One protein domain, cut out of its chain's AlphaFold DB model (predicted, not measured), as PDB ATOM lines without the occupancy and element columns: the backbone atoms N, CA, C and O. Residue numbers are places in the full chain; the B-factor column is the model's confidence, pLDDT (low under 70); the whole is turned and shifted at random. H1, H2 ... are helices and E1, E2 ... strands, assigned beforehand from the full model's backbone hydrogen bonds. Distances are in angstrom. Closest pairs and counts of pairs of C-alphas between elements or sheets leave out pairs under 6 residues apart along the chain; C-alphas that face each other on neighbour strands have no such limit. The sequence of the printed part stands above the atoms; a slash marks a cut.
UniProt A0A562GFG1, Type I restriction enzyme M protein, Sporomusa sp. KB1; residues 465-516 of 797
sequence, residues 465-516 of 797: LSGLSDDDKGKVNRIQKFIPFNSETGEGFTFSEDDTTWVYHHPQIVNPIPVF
ATOM      1  N   LEU A 465      18.967  17.118 158.060       92.25
ATOM      2  CA  LEU A 465      19.949  17.937 158.772       92.25
ATOM      3  C   LEU A 465      19.857  19.430 158.416       92.25
ATOM      4  O   LEU A 465      20.706  20.213 158.848       92.25
ATOM      5  N   SER A 466      18.880  19.840 157.599       88.75
ATOM      6  CA  SER A 466      18.779  21.217 157.096       88.75
ATOM      7  C   SER A 466      18.575  22.255 158.206       88.75
ATOM      8  O   SER A 466      19.087  23.368 158.096       88.75
ATOM      9  N   GLY A 467      17.899  21.876 159.296       86.38
ATOM     10  CA  GLY A 467      17.632  22.734 160.456       86.38
ATOM     11  C   GLY A 467      18.739  22.791 161.516       86.38
ATOM     12  O   GLY A 467      18.565  23.472 162.524       86.38
ATOM     13  N   LEU A 468      19.857  22.079 161.330       90.94
ATOM     14  CA  LEU A 468      20.944  22.011 162.314       90.94
ATOM     15  C   LEU A 468      22.046  23.046 162.059       90.94
ATOM     16  O   LEU A 468      22.327  23.419 160.916       90.94
ATOM     17  N   SER A 469      22.717  23.461 163.139       91.06
ATOM     18  CA  SER A 469      23.959  24.236 163.057       91.06
ATOM     19  C   SER A 469      25.082  23.395 162.436       91.06
ATOM     20  O   SER A 469      25.037  22.165 162.483       91.06
ATOM     21  N   ASP A 470      26.105  24.029 161.858       89.38
ATOM     22  CA  ASP A 470      27.220  23.284 161.251       89.38
ATOM     23  C   ASP A 470      28.003  22.456 162.285       89.38
ATOM     24  O   ASP A 470      28.427  21.339 161.982       89.38
ATOM     25  N   ASP A 471      28.093  22.940 163.526       89.12
ATOM     26  CA  ASP A 471      28.665  22.190 164.648       89.12
ATOM     27  C   ASP A 471      27.832  20.941 164.976       89.12
ATOM     28  O   ASP A 471      28.389  19.875 165.229       89.12
ATOM     29  N   ASP A 472      26.500  21.041 164.953       90.38
ATOM     30  CA  ASP A 472      25.616  19.901 165.227       90.38
ATOM     31  C   ASP A 472      25.593  18.893 164.077       90.38
ATOM     32  O   ASP A 472      25.599  17.687 164.329       90.38
ATOM     33  N   LYS A 473      25.662  19.353 162.819       88.00
ATOM     34  CA  LYS A 473      25.834  18.470 161.652       88.00
ATOM     35  C   LYS A 473      27.102  17.624 161.763       88.00
ATOM     36  O   LYS A 473      27.100  16.480 161.328       88.00
ATOM     37  N   GLY A 474      28.168  18.164 162.360       87.81
ATOM     38  CA  GLY A 474      29.412  17.430 162.610       87.81
ATOM     39  C   GLY A 474      29.306  16.341 163.686       87.81
ATOM     40  O   GLY A 474      30.167  15.463 163.739       87.81
ATOM     41  N   LYS A 475      28.269  16.373 164.536       89.81
ATOM     42  CA  LYS A 475      28.065  15.411 165.635       89.81
ATOM     43  C   LYS A 475      27.227  14.203 165.233       89.81
ATOM     44  O   LYS A 475      27.304  13.176 165.898       89.81
ATOM     45  N   VAL A 476      26.419  14.317 164.180       91.00
ATOM     46  CA  VAL A 476      25.415  13.310 163.819       91.00
ATOM     47  C   VAL A 476      25.609  12.812 162.391       91.00
ATOM     48  O   VAL A 476      25.714  13.583 161.441       91.00
ATOM     49  N   ASN A 477      25.610  11.490 162.220       91.38
ATOM     50  CA  ASN A 477      25.560  10.899 160.887       91.38
ATOM     51  C   ASN A 477      24.168  11.078 160.280       91.38
ATOM     52  O   ASN A 477      23.153  10.912 160.953       91.38
ATOM     53  N   ARG A 478      24.116  11.368 158.977       91.44
ATOM     54  CA  ARG A 478      22.851  11.543 158.251       91.44
ATOM     55  C   ARG A 478      22.032  10.252 158.157       91.44
ATOM     56  O   ARG A 478      20.813  10.319 158.092       91.44
ATOM     57  N   ILE A 479      22.691   9.094 158.126       94.62
ATOM     58  CA  ILE A 479      22.041   7.782 158.191       94.62
ATOM     59  C   ILE A 479      22.173   7.287 159.624       94.62
ATOM     60  O   ILE A 479      23.292   7.131 160.114       94.62
ATOM     61  N   GLN A 480      21.042   7.035 160.273       95.81
ATOM     62  CA  GLN A 480      20.998   6.529 161.639       95.81
ATOM     63  C   GLN A 480      20.305   5.180 161.704       95.81
ATOM     64  O   GLN A 480      19.301   4.952 161.026       95.81
ATOM     65  N   LYS A 481      20.836   4.291 162.546       95.06
ATOM     66  CA  LYS A 481      20.214   2.995 162.816       95.06
ATOM     67  C   LYS A 481      18.884   3.225 163.525       95.06
ATOM     68  O   LYS A 481      18.838   3.908 164.541       95.06
ATOM     69  N   PHE A 482      17.818   2.635 163.005       95.44
ATOM     70  CA  PHE A 482      16.476   2.779 163.540       95.44
ATOM     71  C   PHE A 482      16.355   1.956 164.828       95.44
ATOM     72  O   PHE A 482      16.201   0.739 164.789       95.44
ATOM     73  N   ILE A 483      16.526   2.622 165.972       94.94
ATOM     74  CA  ILE A 483      16.478   2.025 167.311       94.94
ATOM     75  C   ILE A 483      15.486   2.783 168.196       94.94
ATOM     76  O   ILE A 483      15.356   3.999 168.038       94.94
ATOM     77  N   PRO A 484      14.803   2.110 169.134       94.56
ATOM     78  CA  PRO A 484      13.926   2.775 170.090       94.56
ATOM     79  C   PRO A 484      14.693   3.768 170.957       94.56
ATOM     80  O   PRO A 484      15.868   3.558 171.265       94.56
ATOM     81  N   PHE A 485      14.020   4.840 171.366       96.00
ATOM     82  CA  PHE A 485      14.589   5.799 172.300       96.00
ATOM     83  C   PHE A 485      14.945   5.152 173.641       96.00
ATOM     84  O   PHE A 485      14.107   4.527 174.294       96.00
ATOM     85  N   ASN A 486      16.189   5.349 174.066       95.94
ATOM     86  CA  ASN A 486      16.690   4.931 175.362       95.94
ATOM     87  C   ASN A 486      16.832   6.156 176.275       95.94
ATOM     88  O   ASN A 486      17.645   7.047 176.030       95.94
ATOM     89  N   SER A 487      16.059   6.181 177.362       92.69
ATOM     90  CA  SER A 487      16.050   7.285 178.327       92.69
ATOM     91  C   SER A 487      17.354   7.448 179.112       92.69
ATOM     92  O   SER A 487      17.615   8.536 179.614       92.69
ATOM     93  N   GLU A 488      18.156   6.390 179.255       94.12
ATOM     94  CA  GLU A 488      19.444   6.445 179.956       94.12
ATOM     95  C   GLU A 488      20.522   7.107 179.096       94.12
ATOM     96  O   GLU A 488      21.333   7.880 179.606       94.12
ATOM     97  N   THR A 489      20.530   6.814 177.794       93.88
ATOM     98  CA  THR A 489      21.504   7.393 176.860       93.88
ATOM     99  C   THR A 489      21.025   8.711 176.259       93.88
ATOM    100  O   THR A 489      21.856   9.516 175.846       93.88
ATOM    101  N   GLY A 490      19.712   8.954 176.219       93.69
ATOM    102  CA  GLY A 490      19.110  10.087 175.515       93.69
ATOM    103  C   GLY A 490      19.163   9.938 173.991       93.69
ATOM    104  O   GLY A 490      19.145  10.940 173.280       93.69
ATOM    105  N   GLU A 491      19.269   8.705 173.487       96.12
ATOM    106  CA  GLU A 491      19.450   8.413 172.066       96.12
ATOM    107  C   GLU A 491      18.361   7.483 171.530       96.12
ATOM    108  O   GLU A 491      17.980   6.515 172.188       96.12
ATOM    109  N   GLY A 492      17.905   7.743 170.306       96.62
ATOM    110  CA  GLY A 492      17.047   6.840 169.539       96.62
ATOM    111  C   GLY A 492      15.823   7.537 168.961       96.62
ATOM    112  O   GLY A 492      15.706   8.762 168.991       96.62
ATOM    113  N   PHE A 493      14.921   6.756 168.381       97.56
ATOM    114  CA  PHE A 493      13.775   7.261 167.637       97.56
ATOM    115  C   PHE A 493      12.497   7.278 168.471       97.56
ATOM    116  O   PHE A 493      12.238   6.390 169.284       97.56
ATOM    117  N   THR A 494      11.673   8.286 168.201       95.88
ATOM    118  CA  THR A 494      10.302   8.427 168.707       95.88
ATOM    119  C   THR A 494       9.390   8.943 167.592       95.88
ATOM    120  O   THR A 494       9.860   9.287 166.503       95.88
ATOM    121  N   PHE A 495       8.089   9.012 167.856       94.31
ATOM    122  CA  PHE A 495       7.135   9.700 166.988       94.31
ATOM    123  C   PHE A 495       7.218  11.218 167.181       94.31
ATOM    124  O   PHE A 495       7.535  11.691 168.273       94.31
ATOM    125  N   SER A 496       6.929  11.981 166.127       93.19
ATOM    126  CA  SER A 496       6.673  13.418 166.262       93.19
ATOM    127  C   SER A 496       5.430  13.673 167.127       93.19
ATOM    128  O   SER A 496       4.570  12.802 167.252       93.19
ATOM    129  N   GLU A 497       5.315  14.872 167.709       88.50
ATOM    130  CA  GLU A 497       4.192  15.234 168.598       88.50
ATOM    131  C   GLU A 497       2.811  15.061 167.940       88.50
ATOM    132  O   GLU A 497       1.829  14.762 168.615       88.50
ATOM    133  N   ASP A 498       2.739  15.216 166.618       84.88
ATOM    134  CA  ASP A 498       1.534  15.090 165.796       84.88
ATOM    135  C   ASP A 498       1.332  13.686 165.177       84.88
ATOM    136  O   ASP A 498       0.389  13.481 164.409       84.88
ATOM    137  N   ASP A 499       2.215  12.722 165.474       86.19
ATOM    138  CA  ASP A 499       2.249  11.365 164.896       86.19
ATOM    139  C   ASP A 499       2.217  11.342 163.348       86.19
ATOM    140  O   ASP A 499       1.612  10.476 162.697       86.19
ATOM    141  N   THR A 500       2.875  12.313 162.711       88.38
ATOM    142  CA  THR A 500       2.990  12.353 161.246       88.38
ATOM    143  C   THR A 500       4.319  11.814 160.730       88.38
ATOM    144  O   THR A 500       4.382  11.392 159.570       88.38
ATOM    145  N   THR A 501       5.371  11.784 161.548       94.56
ATOM    146  CA  THR A 501       6.694  11.275 161.165       94.56
ATOM    147  C   THR A 501       7.465  10.716 162.369       94.56
ATOM    148  O   THR A 501       6.920  10.594 163.466       94.56
ATOM    149  N   TRP A 502       8.717  10.318 162.149       96.75
ATOM    150  CA  TRP A 502       9.656   9.941 163.203       96.75
ATOM    151  C   TRP A 502      10.684  11.046 163.435       96.75
ATOM    152  O   TRP A 502      11.090  11.743 162.503       96.75
ATOM    153  N   VAL A 503      11.158  11.144 164.674       97.19
ATOM    154  CA  VAL A 503      12.243  12.045 165.073       97.19
ATOM    155  C   VAL A 503      13.321  11.266 165.823       97.19
ATOM    156  O   VAL A 503      13.017  10.365 166.608       97.19
ATOM    157  N   TYR A 504      14.580  11.605 165.568       97.69
ATOM    158  CA  TYR A 504      15.756  11.038 166.213       97.69
ATOM    159  C   TYR A 504      16.279  11.983 167.293       97.69
ATOM    160  O   TYR A 504      16.523  13.164 167.043       97.69
ATOM    161  N   HIS A 505      16.481  11.446 168.488       97.19
ATOM    162  CA  HIS A 505      17.099  12.141 169.606       97.19
ATOM    163  C   HIS A 505      18.579  11.792 169.647       97.19
ATOM    164  O   HIS A 505      18.942  10.615 169.596       97.19
ATOM    165  N   HIS A 506      19.423  12.816 169.743       96.00
ATOM    166  CA  HIS A 506      20.862  12.660 169.906       96.00
ATOM    167  C   HIS A 506      21.286  13.264 171.254       96.00
ATOM    168  O   HIS A 506      20.895  14.396 171.540       96.00
ATOM    169  N   PRO A 507      22.157  12.612 172.049       94.19
ATOM    170  CA  PRO A 507      22.469  13.050 173.417       94.19
ATOM    171  C   PRO A 507      23.056  14.466 173.524       94.19
ATOM    172  O   PRO A 507      23.018  15.094 174.579       94.19
ATOM    173  N   GLN A 508      23.646  14.961 172.435       93.12
ATOM    174  CA  GLN A 508      24.317  16.266 172.373       93.12
ATOM    175  C   GLN A 508      23.551  17.323 171.564       93.12
ATOM    176  O   GLN A 508      24.077  18.420 171.372       93.12
ATOM    177  N   ILE A 509      22.362  16.997 171.046       92.88
ATOM    178  CA  ILE A 509      21.549  17.909 170.233       92.88
ATOM    179  C   ILE A 509      20.209  18.089 170.940       92.88
ATOM    180  O   ILE A 509      19.499  17.126 171.199       92.88
ATOM    181  N   VAL A 510      19.888  19.340 171.273       88.75
ATOM    182  CA  VAL A 510      18.728  19.676 172.116       88.75
ATOM    183  C   VAL A 510      17.408  19.335 171.431       88.75
ATOM    184  O   VAL A 510      16.510  18.788 172.062       88.75
ATOM    185  N   ASN A 511      17.285  19.680 170.149       91.56
ATOM    186  CA  ASN A 511      16.053  19.480 169.400       91.56
ATOM    187  C   ASN A 511      16.099  18.139 168.653       91.56
ATOM    188  O   ASN A 511      17.102  17.868 167.984       91.56
ATOM    189  N   PRO A 512      15.025  17.334 168.705       94.44
ATOM    190  CA  PRO A 512      14.933  16.109 167.924       94.44
ATOM    191  C   PRO A 512      15.056  16.397 166.426       94.44
ATOM    192  O   PRO A 512      14.530  17.389 165.918       94.44
ATOM    193  N   ILE A 513      15.741  15.511 165.712       96.69
ATOM    194  CA  ILE A 513      16.023  15.648 164.286       96.69
ATOM    195  C   ILE A 513      14.978  14.844 163.508       96.69
ATOM    196  O   ILE A 513      14.903  13.627 163.696       96.69
ATOM    197  N   PRO A 514      14.172  15.460 162.632       96.06
ATOM    198  CA  PRO A 514      13.179  14.725 161.866       96.06
ATOM    199  C   PRO A 514      13.830  13.769 160.861       96.06
ATOM    200  O   PRO A 514      14.906  14.025 160.309       96.06
ATOM    201  N   VAL A 515      13.146  12.656 160.601       96.69
ATOM    202  CA  VAL A 515      13.452  11.812 159.444       96.69
ATOM    203  C   VAL A 515      13.203  12.612 158.167       96.69
ATOM    204  O   VAL A 515      12.284  13.421 158.087       96.69
ATOM    205  N   PHE A 516      14.046  12.386 157.166       96.38
ATOM    206  CA  PHE A 516      13.950  13.003 155.856       96.38
ATOM    207  C   PHE A 516      12.579  12.757 155.224       96.38
ATOM    208  O   PHE A 516      12.106  11.620 155.170       96.38
TER     209      PHE A 516
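This is residues 465 to 516 of the 797 residues of the protein "Type I restriction enzyme M protein" of Sporomusa sp. KB1 (UniProt A0A562GFG1). From H1, a loop with E1 arches across one face of E2 E3 E4, a meander, each strand antiparallel to the one before. Under half of the 52 printed residues are in named elements, one helix then four strands: mostly strand. It is compact, radius of gyration of the C-alphas 10.5 A, spanning 27 by 25 by 18 A.

H1, residues 470 to 473, too short for an O i to N i+4 pair, is only just not on the sheet, with 4 pairs of C-alphas within 10 A. E1, residues 479 to 481, pairs with no named strand. E2, residues 492 to 495, and E3, residues 502 to 506, form a hairpin, N 494 and O 503 within hydrogen-bond range at 2.9 A. E3 and E4, residues 509 to 514, form another, N 504 and O 513 2.8 A apart.

C-alpha 470 is at (27.220, 23.284, 161.251), C-alpha 514 at (13.179, 14.725, 161.866). E3 spans 13.3 A.

No printed residue is under pLDDT 70.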